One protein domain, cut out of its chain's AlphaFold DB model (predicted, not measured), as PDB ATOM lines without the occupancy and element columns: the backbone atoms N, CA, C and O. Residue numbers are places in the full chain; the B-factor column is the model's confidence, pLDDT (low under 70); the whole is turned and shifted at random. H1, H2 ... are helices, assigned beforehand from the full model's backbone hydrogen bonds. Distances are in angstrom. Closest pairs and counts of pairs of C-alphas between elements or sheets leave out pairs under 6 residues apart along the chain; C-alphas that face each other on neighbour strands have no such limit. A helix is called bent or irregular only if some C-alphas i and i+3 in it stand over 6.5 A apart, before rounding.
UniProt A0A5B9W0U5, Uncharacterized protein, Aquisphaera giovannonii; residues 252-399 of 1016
ATOM      1  N   GLU A 252     282.675 118.199 204.378       79.69
ATOM      2  CA  GLU A 252     283.965 118.640 203.820       79.69
ATOM      3  C   GLU A 252     284.484 117.667 202.744       79.69
ATOM      4  O   GLU A 252     285.199 118.084 201.831       79.69
ATOM      5  N   ARG A 253     284.078 116.384 202.785       81.75
ATOM      6  CA  ARG A 253     284.463 115.362 201.799       81.75
ATOM      7  C   ARG A 253     284.160 115.778 200.360       81.75
ATOM      8  O   ARG A 253     284.987 115.551 199.474       81.75
ATOM      9  N   PHE A 254     282.991 116.380 200.144       75.50
ATOM     10  CA  PHE A 254     282.477 116.745 198.821       75.50
ATOM     11  C   PHE A 254     282.557 118.248 198.527       75.50
ATOM     12  O   PHE A 254     282.290 118.655 197.397       75.50
ATOM     13  N   ALA A 255     282.929 119.078 199.508       73.19
ATOM     14  CA  ALA A 255     282.913 120.536 199.387       73.19
ATOM     15  C   ALA A 255     283.746 121.055 198.196       73.19
ATOM     16  O   ALA A 255     283.322 121.973 197.494       73.19
ATOM     17  N   LEU A 256     284.881 120.412 197.895       76.31
ATOM     18  CA  LEU A 256     285.709 120.777 196.743       76.31
ATOM     19  C   LEU A 256     285.027 120.490 195.391       76.31
ATOM     20  O   LEU A 256     285.127 121.296 194.469       76.31
ATOM     21  N   GLU A 257     284.309 119.371 195.263       79.31
ATOM     22  CA  GLU A 257     283.559 119.024 194.045       79.31
ATOM     23  C   GLU A 257     282.270 119.846 193.886       79.31
ATOM     24  O   GLU A 257     281.763 119.984 192.772       79.31
ATOM     25  N   GLN A 258     281.717 120.362 194.991       76.00
ATOM     26  CA  GLN A 258     280.599 121.309 194.969       76.00
ATOM     27  C   GLN A 258     281.049 122.682 194.449       76.00
ATOM     28  O   GLN A 258     280.331 123.293 193.663       76.00
ATOM     29  N   GLU A 259     282.245 123.146 194.834       72.44
ATOM     30  CA  GLU A 259     282.831 124.375 194.279       72.44
ATOM     31  C   GLU A 259     283.309 124.211 192.837       72.44
ATOM     32  O   GLU A 259     283.012 125.053 191.996       72.44
ATOM     33  N   PHE A 260     283.999 123.120 192.509       78.81
ATOM     34  CA  PHE A 260     284.568 122.912 191.177       78.81
ATOM     35  C   PHE A 260     283.996 121.634 190.521       78.81
ATOM     36  O   PHE A 260     284.686 120.610 190.453       78.81
ATOM     37  N   PRO A 261     282.747 121.651 190.005       81.88
ATOM     38  CA  PRO A 261     282.131 120.498 189.336       81.88
ATOM     39  C   PRO A 261     282.939 119.943 188.153       81.88
ATOM     40  O   PRO A 261     282.825 118.764 187.810       81.88
ATOM     41  N   GLU A 262     283.778 120.774 187.532       83.50
ATOM     42  CA  GLU A 262     284.702 120.412 186.459       83.50
ATOM     43  C   GLU A 262     285.778 119.405 186.899       83.50
ATOM     44  O   GLU A 262     286.299 118.690 186.041       83.50
ATOM     45  N   LEU A 263     286.083 119.287 188.202       86.19
ATOM     46  CA  LEU A 263     287.060 118.317 188.723       86.19
ATOM     47  C   LEU A 263     286.671 116.878 188.372       86.19
ATOM     48  O   LEU A 263     287.506 116.105 187.900       86.19
ATOM     49  N   ARG A 264     285.372 116.565 188.453       85.25
ATOM     50  CA  ARG A 264     284.786 115.276 188.036       85.25
ATOM     51  C   ARG A 264     284.984 114.963 186.548       85.25
ATOM     52  O   ARG A 264     284.753 113.838 186.120       85.25
ATOM     53  N   GLN A 265     285.379 115.954 185.747       88.19
ATOM     54  CA  GLN A 265     285.600 115.842 184.306       88.19
ATOM     55  C   GLN A 265     287.082 115.973 183.916       88.19
ATOM     56  O   GLN A 265     287.399 115.919 182.729       88.19
ATOM     57  N   LEU A 266     288.007 116.126 184.874       88.88
ATOM     58  CA  LEU A 266     289.445 116.211 184.586       88.88
ATOM     59  C   LEU A 266     289.998 114.945 183.917       88.88
ATOM     60  O   LEU A 266     291.003 115.025 183.216       88.88
ATOM     61  N   ASP A 267     289.325 113.805 184.078       89.06
ATOM     62  CA  ASP A 267     289.683 112.529 183.446       89.06
ATOM     63  C   ASP A 267     288.779 112.147 182.254       89.06
ATOM     64  O   ASP A 267     288.851 111.038 181.732       89.06
ATOM     65  N   SER A 268     287.914 113.053 181.772       86.69
ATOM     66  CA  SER A 268     286.976 112.771 180.668       86.69
ATOM     67  C   SER A 268     287.632 112.796 179.272       86.69
ATOM     68  O   SER A 268     287.004 113.209 178.295       86.69
ATOM     69  N   GLY A 269     288.911 112.423 179.173       86.94
ATOM     70  CA  GLY A 269     289.755 112.650 177.997       86.94
ATOM     71  C   GLY A 269     290.274 114.092 177.876       86.94
ATOM     72  O   GLY A 269     289.984 114.955 178.704       86.94
ATOM     73  N   ALA A 270     291.085 114.348 176.848       91.50
ATOM     74  CA  ALA A 270     291.738 115.641 176.640       91.50
ATOM     75  C   ALA A 270     290.740 116.774 176.343       91.50
ATOM     76  O   ALA A 270     289.897 116.671 175.450       91.50
ATOM     77  N   TRP A 271     290.852 117.874 177.086       93.38
ATOM     78  CA  TRP A 271     290.072 119.092 176.880       93.38
ATOM     79  C   TRP A 271     290.639 119.950 175.738       93.38
ATOM     80  O   TRP A 271     291.812 119.854 175.382       93.38
ATOM     81  N   THR A 272     289.828 120.861 175.195       93.00
ATOM     82  CA  THR A 272     290.344 121.936 174.333       93.00
ATOM     83  C   THR A 272     291.135 122.955 175.158       93.00
ATOM     84  O   THR A 272     290.850 123.175 176.337       93.00
ATOM     85  N   VAL A 273     292.108 123.624 174.531       87.00
ATOM     86  CA  VAL A 273     292.928 124.654 175.198       87.00
ATOM     87  C   VAL A 273     292.058 125.794 175.741       87.00
ATOM     88  O   VAL A 273     292.285 126.260 176.853       87.00
ATOM     89  N   ASP A 274     291.007 126.196 175.020       84.62
ATOM     90  CA  ASP A 274     290.094 127.250 175.482       84.62
ATOM     91  C   ASP A 274     289.224 126.809 176.669       84.62
ATOM     92  O   ASP A 274     288.988 127.613 177.570       84.62
ATOM     93  N   ARG A 275     288.825 125.527 176.750       88.38
ATOM     94  CA  ARG A 275     288.183 124.966 177.954       88.38
ATOM     95  C   ARG A 275     289.150 124.978 179.141       88.38
ATOM     96  O   ARG A 275     288.761 125.359 180.240       88.38
ATOM     97  N   ALA A 276     290.403 124.585 178.921       86.00
ATOM     98  CA  ALA A 276     291.433 124.597 179.957       86.00
ATOM     99  C   ALA A 276     291.761 126.022 180.446       86.00
ATOM    100  O   ALA A 276     291.953 126.221 181.645       86.00
ATOM    101  N   ARG A 277     291.751 127.024 179.553       82.38
ATOM    102  CA  ARG A 277     291.901 128.442 179.916       82.38
ATOM    103  C   ARG A 277     290.684 128.975 180.674       82.38
ATOM    104  O   ARG A 277     290.863 129.577 181.720       82.38
ATOM    105  N   ALA A 278     289.463 128.680 180.223       83.31
ATOM    106  CA  ALA A 278     288.245 129.081 180.930       83.31
ATOM    107  C   ALA A 278     288.166 128.490 182.354       83.31
ATOM    108  O   ALA A 278     287.717 129.164 183.276       83.31
ATOM    109  N   PHE A 279     288.652 127.259 182.545       84.06
ATOM    110  CA  PHE A 279     288.779 126.631 183.863       84.06
ATOM    111  C   PHE A 279     289.876 127.275 184.729       84.06
ATOM    112  O   PHE A 279     289.657 127.488 185.918       84.06
ATOM    113  N   ALA A 280     291.023 127.650 184.149       76.75
ATOM    114  CA  ALA A 280     292.047 128.440 184.842       76.75
ATOM    115  C   ALA A 280     291.511 129.811 185.295       76.75
ATOM    116  O   ALA A 280     291.678 130.188 186.456       76.75
ATOM    117  N   ASP A 281     290.813 130.521 184.404       73.38
ATOM    118  CA  ASP A 281     290.160 131.793 184.708       73.38
ATOM    119  C   ASP A 281     289.100 131.627 185.815       73.38
ATOM    120  O   ASP A 281     289.008 132.482 186.697       73.38
ATOM    121  N   ASP A 282     288.327 130.530 185.839       76.25
ATOM    122  CA  ASP A 282     287.350 130.288 186.911       76.25
ATOM    123  C   ASP A 282     287.997 129.923 188.254       76.25
ATOM    124  O   ASP A 282     287.621 130.509 189.270       76.25
ATOM    125  N   ILE A 283     289.025 129.059 188.265       74.69
ATOM    126  CA  ILE A 283     289.850 128.790 189.456       74.69
ATOM    127  C   ILE A 283     290.344 130.109 190.046       74.69
ATOM    128  O   ILE A 283     290.087 130.392 191.217       74.69
ATOM    129  N   SER A 284     291.011 130.945 189.248       66.62
ATOM    130  CA  SER A 284     291.544 132.206 189.755       66.62
ATOM    131  C   SER A 284     290.442 133.153 190.216       66.62
ATOM    132  O   SER A 284     290.576 133.703 191.302       66.62
ATOM    133  N   ARG A 285     289.318 133.292 189.496       69.44
ATOM    134  CA  ARG A 285     288.184 134.113 189.968       69.44
ATOM    135  C   ARG A 285     287.627 133.636 191.309       69.44
ATOM    136  O   ARG A 285     287.307 134.482 192.140       69.44
ATOM    137  N   ARG A 286     287.503 132.324 191.538       68.31
ATOM    138  CA  ARG A 286     286.979 131.785 192.804       68.31
ATOM    139  C   ARG A 286     287.970 131.893 193.950       68.31
ATOM    140  O   ARG A 286     287.567 132.316 195.024       68.31
ATOM    141  N   PHE A 287     289.250 131.592 193.735       61.75
ATOM    142  CA  PHE A 287     290.270 131.777 194.775       61.75
ATOM    143  C   PHE A 287     290.498 133.256 195.107       61.75
ATOM    144  O   PHE A 287     290.647 133.588 196.280       61.75
ATOM    145  N   THR A 288     290.453 134.145 194.109       55.97
ATOM    146  CA  THR A 288     290.435 135.599 194.315       55.97
ATOM    147  C   THR A 288     289.224 135.994 195.156       55.97
ATOM    148  O   THR A 288     289.437 136.460 196.266       55.97
ATOM    149  N   ARG A 289     287.984 135.663 194.754       55.12
ATOM    150  CA  ARG A 289     286.784 135.931 195.577       55.12
ATOM    151  C   ARG A 289     286.855 135.338 196.983       55.12
ATOM    152  O   ARG A 289     286.453 136.000 197.924       55.12
ATOM    153  N   PHE A 290     287.376 134.125 197.148       51.25
ATOM    154  CA  PHE A 290     287.511 133.502 198.464       51.25
ATOM    155  C   PHE A 290     288.481 134.274 199.369       51.25
ATOM    156  O   PHE A 290     288.194 134.432 200.549       51.25
ATOM    157  N   ALA A 291     289.589 134.807 198.839       47.53
ATOM    158  CA  ALA A 291     290.415 135.755 199.591       47.53
ATOM    159  C   ALA A 291     289.709 137.100 199.794       47.53
ATOM    160  O   ALA A 291     289.739 137.627 200.900       47.53
ATOM    161  N   ASP A 292     289.076 137.647 198.758       45.50
ATOM    162  CA  ASP A 292     288.465 138.973 198.791       45.50
ATOM    163  C   ASP A 292     287.319 139.031 199.782       45.50
ATOM    164  O   ASP A 292     287.283 139.938 200.595       45.50
ATOM    165  N   ASP A 293     286.399 138.071 199.762       42.16
ATOM    166  CA  ASP A 293     285.284 138.023 200.698       42.16
ATOM    167  C   ASP A 293     285.781 137.735 202.124       42.16
ATOM    168  O   ASP A 293     285.201 138.253 203.070       42.16
ATOM    169  N   TRP A 294     286.917 137.048 202.308       36.75
ATOM    170  CA  TRP A 294     287.574 136.935 203.621       36.75
ATOM    171  C   TRP A 294     288.243 138.247 204.080       36.75
ATOM    172  O   TRP A 294     288.232 138.563 205.266       36.75
ATOM    173  N   VAL A 295     288.789 139.037 203.148       33.59
ATOM    174  CA  VAL A 295     289.444 140.339 203.394       33.59
ATOM    175  C   VAL A 295     288.440 141.497 203.492       33.59
ATOM    176  O   VAL A 295     288.697 142.468 204.197       33.59
ATOM    177  N   ARG A 296     287.267 141.394 202.859       34.06
ATOM    178  CA  ARG A 296     286.205 142.420 202.812       34.06
ATOM    179  C   ARG A 296     285.513 142.658 204.152       34.06
ATOM    180  O   ARG A 296     284.885 143.702 204.320       34.06
ATOM    181  N   PHE A 297     285.668 141.743 205.109       37.22
ATOM    182  CA  PHE A 297     285.318 141.969 206.518       37.22
ATOM    183  C   PHE A 297     286.381 142.792 207.279       37.22
ATOM    184  O   PHE A 297     286.224 143.059 208.465       37.22
ATOM    185  N   SER A 298     287.425 143.256 206.582       29.86
ATOM    186  CA  SER A 298     288.472 144.177 207.045       29.86
ATOM    187  C   SER A 298     288.751 145.278 205.997       29.86
ATOM    188  O   SER A 298     289.879 145.451 205.544       29.86
ATOM    189  N   ASN A 299     287.697 146.023 205.638       25.20
ATOM    190  CA  ASN A 299     287.604 147.034 204.564       25.20
ATOM    191  C   ASN A 299     287.637 146.509 203.115       25.20
ATOM    192  O   ASN A 299     287.957 145.360 202.824       25.20
ATOM    193  N   ARG A 300     287.177 147.364 202.188       30.53
ATOM    194  CA  ARG A 300     286.915 147.021 200.784       30.53
ATOM    195  C   ARG A 300     288.025 147.508 199.858       30.53
ATOM    196  O   ARG A 300     288.158 148.705 199.643       30.53
ATOM    197  N   ASP A 301     288.593 146.583 199.099       28.31
ATOM    198  CA  ASP A 301     288.815 146.818 197.672       28.31
ATOM    199  C   ASP A 301     288.479 145.531 196.898       28.31
ATOM    200  O   ASP A 301     288.313 144.467 197.495       28.31
ATOM    201  N   THR A 302     288.294 145.614 195.581       29.14
ATOM    202  CA  THR A 302     287.984 144.449 194.735       29.14
ATOM    203  C   THR A 302     289.049 144.291 193.652       29.14
ATOM    204  O   THR A 302     289.168 145.167 192.791       29.14
ATOM    205  N   PRO A 303     289.816 143.189 193.630       36.28
ATOM    206  CA  PRO A 303     290.611 142.824 192.469       36.28
ATOM    207  C   PRO A 303     289.712 142.576 191.259       36.28
ATOM    208  O   PRO A 303     288.674 141.917 191.343       36.28
ATOM    209  N   THR A 304     290.135 143.066 190.100       32.25
ATOM    210  CA  THR A 304     289.570 142.610 188.831       32.25
ATOM    211  C   THR A 304     289.931 141.134 188.586       32.25
ATOM    212  O   THR A 304     290.944 140.653 189.105       32.25
ATOM    213  N   PRO A 305     289.141 140.399 187.777       37.72
ATOM    214  CA  PRO A 305     289.527 139.088 187.250       37.72
ATOM    215  C   PRO A 305     290.866 139.105 186.482       37.72
ATOM    216  O   PRO A 305     291.469 140.161 186.280       37.72
ATOM    217  N   LEU A 306     291.308 137.934 185.996       42.06
ATOM    218  CA  LEU A 306     292.513 137.760 185.163       42.06
ATOM    219  C   LEU A 306     292.399 138.428 183.774       42.06
ATOM    220  O   LEU A 306     292.422 137.763 182.738       42.06
ATOM    221  N   GLU A 307     292.292 139.750 183.732       42.03
ATOM    222  CA  GLU A 307     292.274 140.566 182.514       42.03
ATOM    223  C   GLU A 307     293.669 141.135 182.214       42.03
ATOM    224  O   GLU A 307     294.074 141.234 181.057       42.03
ATOM    225  N   ASN A 308     294.459 141.419 183.257       48.72
ATOM    226  CA  ASN A 308     295.816 141.936 183.127       48.72
ATOM    227  C   ASN A 308     296.843 140.819 182.864       48.72
ATOM    228  O   ASN A 308     296.946 139.843 183.610       48.72
ATOM    229  N   LEU A 309     297.672 141.012 181.830       48.84
ATOM    230  CA  LEU A 309     298.685 140.057 181.354       48.84
ATOM    231  C   LEU A 309     299.579 139.481 182.464       48.84
ATOM    232  O   LEU A 309     299.883 138.291 182.458       48.84
ATOM    233  N   ALA A 310     300.016 140.320 183.405       43.31
ATOM    234  CA  ALA A 310     300.939 139.922 184.465       43.31
ATOM    235  C   ALA A 310     300.368 138.823 185.372       43.31
ATOM    236  O   ALA A 310     301.098 137.931 185.791       43.31
ATOM    237  N   ASP A 311     299.067 138.855 185.641       48.59
ATOM    238  CA  ASP A 311     298.444 137.928 186.579       48.59
ATOM    239  C   ASP A 311     298.177 136.571 185.875       48.59
ATOM    240  O   ASP A 311     298.344 135.507 186.476       48.59
ATOM    241  N   ARG A 312     297.959 136.586 184.545       52.34
ATOM    242  CA  ARG A 312     298.020 135.387 183.679       52.34
ATOM    243  C   ARG A 312     299.431 134.805 183.553       52.34
ATOM    244  O   ARG A 312     299.572 133.586 183.567       52.34
ATOM    245  N   LEU A 313     300.474 135.637 183.462       50.53
ATOM    246  CA  LEU A 313     301.876 135.184 183.468       50.53
ATOM    247  C   LEU A 313     302.243 134.491 184.791       50.53
ATOM    248  O   LEU A 313     302.966 133.497 184.782       50.53
ATOM    249  N   VAL A 314     301.713 134.980 185.916       50.09
ATOM    250  CA  VAL A 314     301.888 134.358 187.236       50.09
ATOM    251  C   VAL A 314     301.127 133.029 187.344       50.09
ATOM    252  O   VAL A 314     301.691 132.051 187.830       50.09
ATOM    253  N   PHE A 315     299.895 132.926 186.834       55.50
ATOM    254  CA  PHE A 315     299.206 131.628 186.778       55.50
ATOM    255  C   PHE A 315     299.936 130.635 185.854       55.50
ATOM    256  O   PHE A 315     300.163 129.482 186.224       55.50
ATOM    257  N   ALA A 316     300.385 131.091 184.680       58.84
ATOM    258  CA  ALA A 316     301.150 130.280 183.738       58.84
ATOM    259  C   ALA A 316     302.491 129.796 184.323       58.84
ATOM    260  O   ALA A 316     302.897 128.671 184.034       58.84
ATOM    261  N   SER A 317     303.162 130.575 185.181       53.44
ATOM    262  CA  SER A 317     304.382 130.112 185.856       53.44
ATOM    263  C   SER A 317     304.096 129.070 186.945       53.44
ATOM    264  O   SER A 317     304.852 128.107 187.059       53.44
ATOM    265  N   VAL A 318     302.974 129.169 187.674       58.72
ATOM    266  CA  VAL A 318     302.525 128.126 188.623       58.72
ATOM    267  C   VAL A 318     302.176 126.817 187.906       58.72
ATOM    268  O   VAL A 318     302.563 125.744 188.373       58.72
ATOM    269  N   VAL A 319     301.496 126.884 186.756       64.94
ATOM    270  CA  VAL A 319     301.211 125.703 185.921       64.94
ATOM    271  C   VAL A 319     302.506 125.131 185.339       64.94
ATOM    272  O   VAL A 319     302.750 123.934 185.459       64.94
ATOM    273  N   GLY A 320     303.374 125.974 184.774       61.28
ATOM    274  CA  GLY A 320     304.623 125.558 184.127       61.28
ATOM    275  C   GLY A 320     305.633 124.932 185.084       61.28
ATOM    276  O   GLY A 320     306.260 123.936 184.739       61.28
ATOM    277  N   ARG A 321     305.715 125.445 186.315       61.53
ATOM    278  CA  ARG A 321     306.489 124.864 187.422       61.53
ATOM    279  C   ARG A 321     306.059 123.432 187.759       61.53
ATOM    280  O   ARG A 321     306.899 122.624 188.138       61.53
ATOM    281  N   ASN A 322     304.762 123.132 187.682       68.94
ATOM    282  CA  ASN A 322     304.203 121.863 188.159       68.94
ATOM    283  C   ASN A 322     303.949 120.834 187.054       68.94
ATOM    284  O   ASN A 322     303.932 119.637 187.334       68.94
ATOM    285  N   TYR A 323     303.744 121.272 185.812       78.38
ATOM    286  CA  TYR A 323     303.351 120.403 184.703       78.38
ATOM    287  C   TYR A 323     304.306 119.222 184.428       78.38
ATOM    288  O   TYR A 323     303.790 118.110 184.299       78.38
ATOM    289  N   PRO A 324     305.648 119.377 184.391       74.31
ATOM    290  CA  PRO A 324     306.550 118.252 184.113       74.31
ATOM    291  C   PRO A 324     306.439 117.132 185.158       74.31
ATOM    292  O   PRO A 324     306.375 115.948 184.822       74.31
ATOM    293  N   GLU A 325     306.344 117.514 186.431       75.31
ATOM    294  CA  GLU A 325     306.244 116.601 187.569       75.31
ATOM    295  C   GLU A 325     304.838 115.983 187.695       75.31
ATOM    296  O   GLU A 325     304.716 114.779 187.910       75.31
ATOM    297  N   ALA A 326     303.772 116.760 187.474       83.12
ATOM    298  CA  ALA A 326     302.402 116.249 187.409       83.12
ATOM    299  C   ALA A 326     302.233 115.227 186.269       83.12
ATOM    300  O   ALA A 326     301.690 114.140 186.474       83.12
ATOM    301  N   LYS A 327     302.771 115.530 185.078       88.25
ATOM    302  CA  LYS A 327     302.835 114.603 183.940       88.25
ATOM    303  C   LYS A 327     303.552 113.307 184.328       88.25
ATOM    304  O   LYS A 327     303.016 112.226 184.081       88.25
ATOM    305  N   ARG A 328     304.738 113.408 184.946       84.94
ATOM    306  CA  ARG A 328     305.530 112.253 185.401       84.94
ATOM    307  C   ARG A 328     304.719 111.365 186.347       84.94
ATOM    308  O   ARG A 328     304.566 110.176 186.075       84.94
ATOM    309  N   ARG A 329     304.128 111.944 187.398       84.75
ATOM    310  CA  ARG A 329     303.329 111.210 188.394       84.75
ATOM    311  C   ARG A 329     302.090 110.541 187.814       84.75
ATOM    312  O   ARG A 329     301.794 109.408 188.182       84.75
ATOM    313  N   LEU A 330     301.374 111.201 186.906       89.56
ATOM    314  CA  LEU A 330     300.200 110.614 186.256       89.56
ATOM    315  C   LEU A 330     300.578 109.382 185.419       89.56
ATOM    316  O   LEU A 330     299.866 108.379 185.468       89.56
ATOM    317  N   ILE A 331     301.712 109.429 184.713       90.25
ATOM    318  CA  ILE A 331     302.235 108.293 183.938       90.25
ATOM    319  C   ILE A 331     302.727 107.169 184.867       90.25
ATOM    320  O   ILE A 331     302.385 106.008 184.653       90.25
ATOM    321  N   GLU A 332     303.455 107.496 185.939       87.31
ATOM    322  CA  GLU A 332     303.909 106.523 186.950       87.31
ATOM    323  C   GLU A 332     302.745 105.845 187.691       87.31
ATOM    324  O   GLU A 332     302.810 104.651 187.981       87.31
ATOM    325  N   LYS A 333     301.631 106.560 187.912       86.75
ATOM    326  CA  LYS A 333     300.353 106.007 188.402       86.75
ATOM    327  C   LYS A 333     299.570 105.217 187.327       86.75
ATOM    328  O   LYS A 333     298.400 104.904 187.530       86.75
ATOM    329  N   GLY A 334     300.199 104.866 186.202       88.06
ATOM    330  CA  GLY A 334     299.684 103.925 185.200       88.06
ATOM    331  C   GLY A 334     298.867 104.536 184.056       88.06
ATOM    332  O   GLY A 334     298.288 103.790 183.265       88.06
ATOM    333  N   ARG A 335     298.798 105.869 183.931       92.31
ATOM    334  CA  ARG A 335     298.061 106.520 182.832       92.31
ATOM    335  C   ARG A 335     298.894 106.492 181.541       92.31
ATOM    336  O   ARG A 335     300.087 106.791 181.596       92.31
ATOM    337  N   PRO A 336     298.315 106.185 180.363       93.38
ATOM    338  CA  PRO A 336     299.083 106.146 179.120       93.38
ATOM    339  C   PRO A 336     299.711 107.508 178.801       93.38
ATOM    340  O   PRO A 336     299.011 108.521 178.773       93.38
ATOM    341  N   ALA A 337     301.015 107.532 178.501       89.81
ATOM    342  CA  ALA A 337     301.754 108.768 178.231       89.81
ATOM    343  C   ALA A 337     301.092 109.629 177.142       89.81
ATOM    344  O   ALA A 337     300.846 110.809 177.371       89.81
ATOM    345  N   ALA A 338     300.679 109.018 176.028       89.38
ATOM    346  CA  ALA A 338     299.975 109.705 174.944       89.38
ATOM    347  C   ALA A 338     298.637 110.346 175.377       89.38
ATOM    348  O   ALA A 338     298.235 111.363 174.818       89.38
ATOM    349  N   THR A 339     297.947 109.787 176.379       89.00
ATOM    350  CA  THR A 339     296.714 110.370 176.934       89.00
ATOM    351  C   THR A 339     297.024 111.591 177.798       89.00
ATOM    352  O   THR A 339     296.358 112.611 177.657       89.00
ATOM    353  N   VAL A 340     298.054 111.511 178.648       91.50
ATOM    354  CA  VAL A 340     298.488 112.630 179.506       91.50
ATOM    355  C   VAL A 340     299.091 113.764 178.670       91.50
ATOM    356  O   VAL A 340     298.837 114.931 178.938       91.50
ATOM    357  N   GLU A 341     299.844 113.447 177.616       88.75
ATOM    358  CA  GLU A 341     300.453 114.441 176.722       88.75
ATOM    359  C   GLU A 341     299.434 115.164 175.832       88.75
ATOM    360  O   GLU A 341     299.664 116.323 175.477       88.75
ATOM    361  N   ALA A 342     298.310 114.523 175.498       91.69
ATOM    362  CA  ALA A 342     297.222 115.135 174.734       91.69
ATOM    363  C   ALA A 342     296.375 116.126 175.557       91.69
ATOM    364  O   ALA A 342     295.766 117.027 174.982       91.69
ATOM    365  N   MET A 343     296.330 115.985 176.885       94.75
ATOM    366  CA  MET A 343     295.657 116.935 177.777       94.75
ATOM    367  C   MET A 343     296.410 118.282 177.809       94.75
ATOM    368  O   MET A 343     297.645 118.278 177.843       94.75
ATOM    369  N   PRO A 344     295.723 119.443 177.841       93.44
ATOM    370  CA  PRO A 344     296.350 120.734 178.135       93.44
ATOM    371  C   PRO A 344     297.027 120.740 179.509       93.44
ATOM    372  O   PRO A 344     296.577 120.075 180.444       93.44
ATOM    373  N   ALA A 345     298.079 121.535 179.674       85.88
ATOM    374  CA  ALA A 345     298.915 121.526 180.870       85.88
ATOM    375  C   ALA A 345     298.149 121.872 182.158       85.88
ATOM    376  O   ALA A 345     298.411 121.282 183.206       85.88
ATOM    377  N   VAL A 346     297.150 122.762 182.079       85.75
ATOM    378  CA  VAL A 346     296.245 123.058 183.206       85.75
ATOM    379  C   VAL A 346     295.447 121.822 183.623       85.75
ATOM    380  O   VAL A 346     295.337 121.557 184.816       85.75
ATOM    381  N   GLN A 347     294.928 121.041 182.667       92.00
ATOM    382  CA  GLN A 347     294.189 119.807 182.955       92.00
ATOM    383  C   GLN A 347     295.107 118.773 183.622       92.00
ATOM    384  O   GLN A 347     294.715 118.176 184.618       92.00
ATOM    385  N   VAL A 348     296.341 118.612 183.129       90.56
ATOM    386  CA  VAL A 348     297.341 117.691 183.701       90.56
ATOM    387  C   VAL A 348     297.689 118.062 185.148       90.56
ATOM    388  O   VAL A 348     297.615 117.209 186.032       90.56
ATOM    389  N   VAL A 349     298.016 119.332 185.424       83.44
ATOM    390  CA  VAL A 349     298.350 119.774 186.792       83.44
ATOM    391  C   VAL A 349     297.134 119.704 187.714       83.44
ATOM    392  O   VAL A 349     297.278 119.304 188.870       83.44
ATOM    393  N   ALA A 350     295.939 120.054 187.231       86.38
ATOM    394  CA  ALA A 350     294.721 119.987 188.032       86.38
ATOM    395  C   ALA A 350     294.313 118.540 188.345       86.38
ATOM    396  O   ALA A 350     293.934 118.273 189.480       86.38
ATOM    397  N   LEU A 351     294.446 117.604 187.396       90.12
ATOM    398  CA  LEU A 351     294.158 116.178 187.595       90.12
ATOM    399  C   LEU A 351     295.094 115.553 188.633       90.12
ATOM    400  O   LEU A 351     294.622 114.900 189.559       90.12
ATOM    401  N   ASP A 352     296.404 115.788 188.527       87.00
ATOM    402  CA  ASP A 352     297.367 115.319 189.530       87.00
ATOM    403  C   ASP A 352     297.112 115.961 190.904       87.00
ATOM    404  O   ASP A 352     297.017 115.255 191.905       87.00
ATOM    405  N   SER A 353     296.897 117.281 190.960       82.62
ATOM    406  CA  SER A 353     296.638 117.996 192.222       82.62
ATOM    407  C   SER A 353     295.323 117.570 192.885       82.62
ATOM    408  O   SER A 353     295.263 117.478 194.109       82.62
ATOM    409  N   TYR A 354     294.283 117.277 192.099       86.25
ATOM    410  CA  TYR A 354     293.005 116.760 192.588       86.25
ATOM    411  C   TYR A 354     293.143 115.329 193.118       86.25
ATOM    412  O   TYR A 354     292.739 115.064 194.244       86.25
ATOM    413  N   LEU A 355     293.801 114.427 192.382       86.56
ATOM    414  CA  LEU A 355     294.038 113.049 192.837       86.56
ATOM    415  C   LEU A 355     294.938 112.985 194.084       86.56
ATOM    416  O   LEU A 355     294.768 112.097 194.917       86.56
ATOM    417  N   LEU A 356     295.888 113.914 194.231       81.38
ATOM    418  CA  LEU A 356     296.693 114.056 195.449       81.38
ATOM    419  C   LEU A 356     295.887 114.647 196.613       81.38
ATOM    420  O   LEU A 356     296.045 114.181 197.741       81.38
ATOM    421  N   TYR A 357     295.001 115.614 196.350       83.12
ATOM    422  CA  TYR A 357     294.049 116.111 197.343       83.12
ATOM    423  C   TYR A 357     293.112 114.997 197.824       83.12
ATOM    424  O   TYR A 357     293.008 114.802 199.027       83.12
ATOM    425  N   GLU A 358     292.478 114.234 196.926       85.19
ATOM    426  CA  GLU A 358     291.564 113.147 197.301       85.19
ATOM    427  C   GLU A 358     292.263 112.069 198.132       85.19
ATOM    428  O   GLU A 358     291.745 111.659 199.169       85.19
ATOM    429  N   GLN A 359     293.462 111.652 197.711       84.31
ATOM    430  CA  GLN A 359     294.267 110.682 198.447       84.31
ATOM    431  C   GLN A 359     294.587 111.195 199.861       84.31
ATOM    432  O   GLN A 359     294.302 110.509 200.838       84.31
ATOM    433  N   ALA A 360     295.110 112.419 199.988       80.69
ATOM    434  CA  ALA A 360     295.482 112.993 201.280       80.69
ATOM    435  C   ALA A 360     294.272 113.369 202.164       80.69
ATOM    436  O   ALA A 360     294.369 113.300 203.391       80.69
ATOM    437  N   ARG A 361     293.123 113.718 201.566       85.81
ATOM    438  CA  ARG A 361     291.828 113.930 202.237       85.81
ATOM    439  C   ARG A 361     291.333 112.631 202.858       85.81
ATOM    440  O   ARG A 361     291.070 112.605 204.055       85.81
ATOM    441  N   ASP A 362     291.233 111.553 202.081       86.44
ATOM    442  CA  ASP A 362     290.743 110.266 202.584       86.44
ATOM    443  C   ASP A 362     291.758 109.636 203.561       86.44
ATOM    444  O   ASP A 362     291.352 109.074 204.582       86.44
ATOM    445  N   ASP A 363     293.068 109.819 203.334       84.56
ATOM    446  CA  ASP A 363     294.124 109.443 204.283       84.56
ATOM    447  C   ASP A 363     294.022 110.200 205.617       84.56
ATOM    448  O   ASP A 363     294.266 109.599 206.663       84.56
ATOM    449  N   LEU A 364     293.614 111.474 205.618       83.38
ATOM    450  CA  LEU A 364     293.344 112.246 206.835       83.38
ATOM    451  C   LEU A 364     292.023 111.817 207.502       83.38
ATOM    452  O   LEU A 364     291.982 111.543 208.704       83.38
ATOM    453  N   PHE A 365     290.934 111.750 206.735       87.62
ATOM    454  CA  PHE A 365     289.570 111.604 207.257       87.62
ATOM    455  C   PHE A 365     289.325 110.214 207.860       87.62
ATOM    456  O   PHE A 365     288.679 110.109 208.905       87.62
ATOM    457  N   LYS A 366     289.902 109.152 207.276       87.62
ATOM    458  CA  LYS A 366     289.803 107.781 207.816       87.62
ATOM    459  C   LYS A 366     290.388 107.648 209.230       87.62
ATOM    460  O   LYS A 366     289.929 106.813 210.003       87.62
ATOM    461  N   TRP A 367     291.395 108.463 209.561       87.69
ATOM    462  CA  TRP A 367     291.987 108.526 210.895       87.69
ATOM    463  C   TRP A 367     291.215 109.490 211.801       87.69
ATOM    464  O   TRP A 367     290.980 109.161 212.958       87.69
ATOM    465  N   ALA A 368     290.770 110.641 211.283       85.75
ATOM    466  CA  ALA A 368     290.064 111.673 212.051       85.75
ATOM    467  C   ALA A 368     288.738 111.211 212.696       85.75
ATOM    468  O   ALA A 368     288.299 111.811 213.673       85.75
ATOM    469  N   GLY A 369     288.113 110.143 212.185       83.31
ATOM    470  CA  GLY A 369     286.934 109.513 212.795       83.31
ATOM    471  C   GLY A 369     287.212 108.588 213.994       83.31
ATOM    472  O   GLY A 369     286.265 108.038 214.555       83.31
ATOM    473  N   LEU A 370     288.477 108.378 214.379       89.06
ATOM    474  CA  LEU A 370     288.888 107.540 215.516       89.06
ATOM    475  C   LEU A 370     289.254 108.385 216.755       89.06
ATOM    476  O   LEU A 370     289.534 109.576 216.625       89.06
ATOM    477  N   PRO A 371     289.316 107.790 217.968       89.06
ATOM    478  CA  PRO A 371     289.844 108.469 219.154       89.06
ATOM    479  C   PRO A 371     291.232 109.070 218.890       89.06
ATOM    480  O   PRO A 371     292.094 108.390 218.332       89.06
ATOM    481  N   TYR A 372     291.464 110.319 219.313       87.56
ATOM    482  CA  TYR A 372     292.585 111.142 218.834       87.56
ATOM    483  C   TYR A 372     293.964 110.469 218.911       87.56
ATOM    484  O   TYR A 372     294.747 110.590 217.978       87.56
ATOM    485  N   VAL A 373     294.258 109.707 219.968       84.75
ATOM    486  CA  VAL A 373     295.526 108.959 220.092       84.75
ATOM    487  C   VAL A 373     295.719 107.972 218.932       84.75
ATOM    488  O   VAL A 373     296.781 107.929 218.317       84.75
ATOM    489  N   GLN A 374     294.670 107.218 218.588       87.12
ATOM    490  CA  GLN A 374     294.679 106.253 217.483       87.12
ATOM    491  C   GLN A 374     294.750 106.968 216.127       87.12
ATOM    492  O   GLN A 374     295.467 106.521 215.233       87.12
ATOM    493  N   ALA A 375     294.041 108.095 215.996       85.25
ATOM    494  CA  ALA A 375     294.082 108.948 214.815       85.25
ATOM    495  C   ALA A 375     295.499 109.492 214.566       85.25
ATOM    496  O   ALA A 375     296.054 109.310 213.485       85.25
ATOM    497  N   TRP A 376     296.112 110.100 215.586       80.25
ATOM    498  CA  TRP A 376     297.448 110.690 215.534       80.25
ATOM    499  C   TRP A 376     298.521 109.640 215.244       80.25
ATOM    500  O   TRP A 376     299.312 109.819 214.320       80.25
ATOM    501  N   GLU A 377     298.521 108.507 215.955       81.62
ATOM    502  CA  GLU A 377     299.449 107.411 215.662       81.62
ATOM    503  C   GLU A 377     299.293 106.867 214.235       81.62
ATOM    504  O   GLU A 377     300.292 106.526 213.604       81.62
ATOM    505  N   GLY A 378     298.063 106.770 213.723       81.06
ATOM    506  CA  GLY A 378     297.788 106.320 212.360       81.06
ATOM    507  C   GLY A 378     298.286 107.306 211.300       81.06
ATOM    508  O   GLY A 378     298.973 106.903 210.358       81.06
ATOM    509  N   MET A 379     298.019 108.602 211.495       78.75
ATOM    510  CA  MET A 379     298.517 109.688 210.643       78.75
ATOM    511  C   MET A 379     300.050 109.742 210.627       78.75
ATOM    512  O   MET A 379     300.641 109.855 209.556       78.75
ATOM    513  N   GLN A 380     300.702 109.603 211.786       73.56
ATOM    514  CA  GLN A 380     302.166 109.580 211.892       73.56
ATOM    515  C   GLN A 380     302.775 108.314 211.265       73.56
ATOM    516  O   GLN A 380     303.811 108.390 210.611       73.56
ATOM    517  N   ARG A 381     302.123 107.146 211.403       74.38
ATOM    518  CA  ARG A 381     302.596 105.879 210.811       74.38
ATOM    519  C   ARG A 381     302.433 105.795 209.292       74.38
ATOM    520  O   ARG A 381     303.182 105.049 208.669       74.38
ATOM    521  N   GLN A 382     301.461 106.497 208.704       66.62
ATOM    522  CA  GLN A 382     301.245 106.504 207.249       66.62
ATOM    523  C   GLN A 382     301.772 107.755 206.537       66.62
ATOM    524  O   GLN A 382     301.976 107.689 205.332       66.62
ATOM    525  N   GLY A 383     302.044 108.843 207.266       60.00
ATOM    526  CA  GLY A 383     302.867 109.964 206.810       60.00
ATOM    527  C   GLY A 383     302.386 110.628 205.520       60.00
ATOM    528  O   GLY A 383     302.998 110.444 204.471       60.00
ATOM    529  N   ILE A 384     301.329 111.448 205.604       63.56
ATOM    530  CA  ILE A 384     300.922 112.327 204.494       63.56
ATOM    531  C   ILE A 384     302.145 113.149 204.048       63.56
ATOM    532  O   ILE A 384     302.726 113.879 204.853       63.56
ATOM    533  N   ASP A 385     302.543 113.035 202.775       67.12
ATOM    534  CA  ASP A 385     303.730 113.723 202.253       67.12
ATOM    535  C   ASP A 385     303.448 115.218 202.027       67.12
ATOM    536  O   ASP A 385     303.187 115.707 200.924       67.12
ATOM    537  N   TRP A 386     303.543 115.976 203.115       61.34
ATOM    538  CA  TRP A 386     303.406 117.427 203.116       61.34
ATOM    539  C   TRP A 386     304.475 118.158 202.284       61.34
ATOM    540  O   TRP A 386     304.327 119.360 202.075       61.34
ATOM    541  N   ALA A 387     305.537 117.497 201.804       56.84
ATOM    542  CA  ALA A 387     306.503 118.091 200.879       56.84
ATOM    543  C   ALA A 387     306.055 117.927 199.416       56.84
ATOM    544  O   ALA A 387     306.099 118.896 198.654       56.84
ATOM    545  N   MET A 388     305.541 116.749 199.046       57.31
ATOM    546  CA  MET A 388     304.877 116.485 197.761       57.31
ATOM    547  C   MET A 388     303.673 117.416 197.550       57.31
ATOM    548  O   MET A 388     303.504 117.993 196.474       57.31
ATOM    549  N   LEU A 389     302.873 117.608 198.603       56.19
ATOM    550  CA  LEU A 389     301.646 118.406 198.590       56.19
ATOM    551  C   LEU A 389     301.872 119.930 198.468       56.19
ATOM    552  O   LEU A 389     301.006 120.635 197.955       56.19
ATOM    553  N   ARG A 390     303.032 120.469 198.874       52.28
ATOM    554  CA  ARG A 390     303.292 121.929 198.956       52.28
ATOM    555  C   ARG A 390     303.326 122.701 197.630       52.28
ATOM    556  O   ARG A 390     303.429 123.925 197.666       52.28
ATOM    557  N   ASN A 391     303.291 122.025 196.481       49.16
ATOM    558  CA  ASN A 391     303.582 122.653 195.185       49.16
ATOM    559  C   ASN A 391     302.386 122.733 194.217       49.16
ATOM    560  O   ASN A 391     302.420 123.573 193.320       49.16
ATOM    561  N   GLY A 392     301.363 121.885 194.387       49.41
ATOM    562  CA  GLY A 392     300.273 121.698 193.419       49.41
ATOM    563  C   GLY A 392     299.286 122.868 193.281       49.41
ATOM    564  O   GLY A 392     299.373 123.884 193.971       49.41
ATOM    565  N   ILE A 393     298.309 122.702 192.382       55.25
ATOM    566  CA  ILE A 393     297.172 123.626 192.224       55.25
ATOM    567  C   ILE A 393     296.371 123.697 193.549       55.25
ATOM    568  O   ILE A 393     296.240 122.678 194.233       55.25
ATOM    569  N   PRO A 394     295.862 124.885 193.947       55.84
ATOM    570  CA  PRO A 394     295.648 125.278 195.352       55.84
ATOM    571  C   PRO A 394     294.711 124.439 196.240       55.84
ATOM    572  O   PRO A 394     294.696 124.665 197.447       55.84
ATOM    573  N   PHE A 395     293.970 123.464 195.712       65.12
ATOM    574  CA  PHE A 395     293.057 122.599 196.482       65.12
ATOM    575  C   PHE A 395     293.737 121.921 197.686       65.12
ATOM    576  O   PHE A 395     293.181 121.825 198.778       65.12
ATOM    577  N   VAL A 396     294.989 121.508 197.494       61.97
ATOM    578  CA  VAL A 396     295.810 120.827 198.500       61.97
ATOM    579  C   VAL A 396     296.132 121.719 199.714       61.97
ATOM    580  O   VAL A 396     296.320 121.209 200.819       61.97
ATOM    581  N   ALA A 397     296.134 123.048 199.555       57.38
ATOM    582  CA  ALA A 397     296.487 123.993 200.618       57.38
ATOM    583  C   ALA A 397     295.467 124.054 201.777       57.38
ATOM    584  O   ALA A 397     295.771 124.631 202.819       57.38
ATOM    585  N   MET A 398     294.285 123.448 201.624       61.62
ATOM    586  CA  MET A 398     293.238 123.404 202.657       61.62
ATOM    587  C   MET A 398     293.479 122.310 203.715       61.62
ATOM    588  O   MET A 398     293.039 122.429 204.861       61.62
ATOM    589  N   LEU A 399     294.206 121.247 203.356       70.56
ATOM    590  CA  LEU A 399     294.383 120.054 204.192       70.56
ATOM    591  C   LEU A 399     295.109 120.294 205.539       70.56
ATOM    592  O   LEU A 399     294.697 119.673 206.519       70.56
TER     593      LEU A 399
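AT A GLANCE: This is residues 252 to 399 of the 1016 residues of an uncharacterized protein of Aquisphaera giovannonii (UniProt A0A5B9W0U5). Two long helices, H3 and H6, meet near their first ends and spread apart as a V, with the bent helix H4 crossing H6 near that corner. Short H8 packs side by side with H6 within the V, H7 folds back at the far end of H6 as a hairpin, and residues 294 to 299 stick out at the tip of the H3 arm. The printed part has 148 residues with eight named helices, H1 to H8 in chain order, and no named strand; the class is all helix. It is compact, with a radius of gyration of the C-alphas of 17.0 A, and flat, spanning 49 by 49 by 25 A.

IN THESE COORDINATES: H1, residues 252 to 259, begins at C-alpha 252 (283.965, 118.640, 203.820); it is irregular, with C-alphas 253 and 256 7.5 A apart. H2 holds residues 261 to 265. H3, residues 273 to 295, is 32.5 A long. H4, residues 309 to 332, was assigned as one helix by its hydrogen bonds but is bent: C-alphas 321 and 324 are 7.4 A apart. Its arms are H4a, residues 309 to 321, 18.1 A, and H4b, residues 324 to 332, 12.4 A, at a steep tilt of 39 degrees. H5 holds residues 337 to 342. H6, residues 345 to 368, is 33.9 A long and begins at C-alpha 345 (298.915, 121.526, 180.870). H7, residues 372 to 382, is 15.2 A long, and H8, residues 394 to 399, ends at C-alpha 399 (294.383, 120.054, 204.192).

HOW THE PARTS SIT: H6 is the hub, and the helix packing is mostly crossed. H8 touches H6 at a shallow tilt of 7 degrees, the same way, with C-alphas 357 and 396 closest at 5.2 A. H3 touches H6 with residues 276 to 280 alone, at a steep tilt of 48 degrees; C-alphas 276 and 346 are closest, 6.0 A. H4a touches H6 at C-alphas 319 and 346, 6.2 A, and H4b touches it at C-alphas 326 and 349, 5.4 A. H5 touches H4b, C-alphas 337 and 331 being closest at 5.7 A. H6 and H7 form a helical hairpin, closest at C-alphas 367 and 375, 4.5 A. H2 only just touches H6, with 3 pairs of C-alphas within 8 A, the closest being 263 and 354, 7.3 A. H1 is close to but not clearly touching H6, C-alphas 253 and 361 being 7.5 A apart. Every O i to N i+4 pair is within hydrogen-bond range in H3, H4a, H4b, H5 and H7; the counts are 2 of 4 in H1, 19 of 20 in H6, 0 of 1 in H2 and 0 of 2 in H8, where O i to N i+3 pairs within range are 2 of 2 in H2 and 3 of 3 in H8.

THE WHOLE: The C-alphas of Leu 309 and Pro 371, the two farthest apart, are 50.0 A from each other. The printed part has no cut. The links from H3 to H4 and from H7 to H8 are long. Mean pLDDT of the printed part is 71.9; residues 284 to 322 and 382 to 398 are under 70.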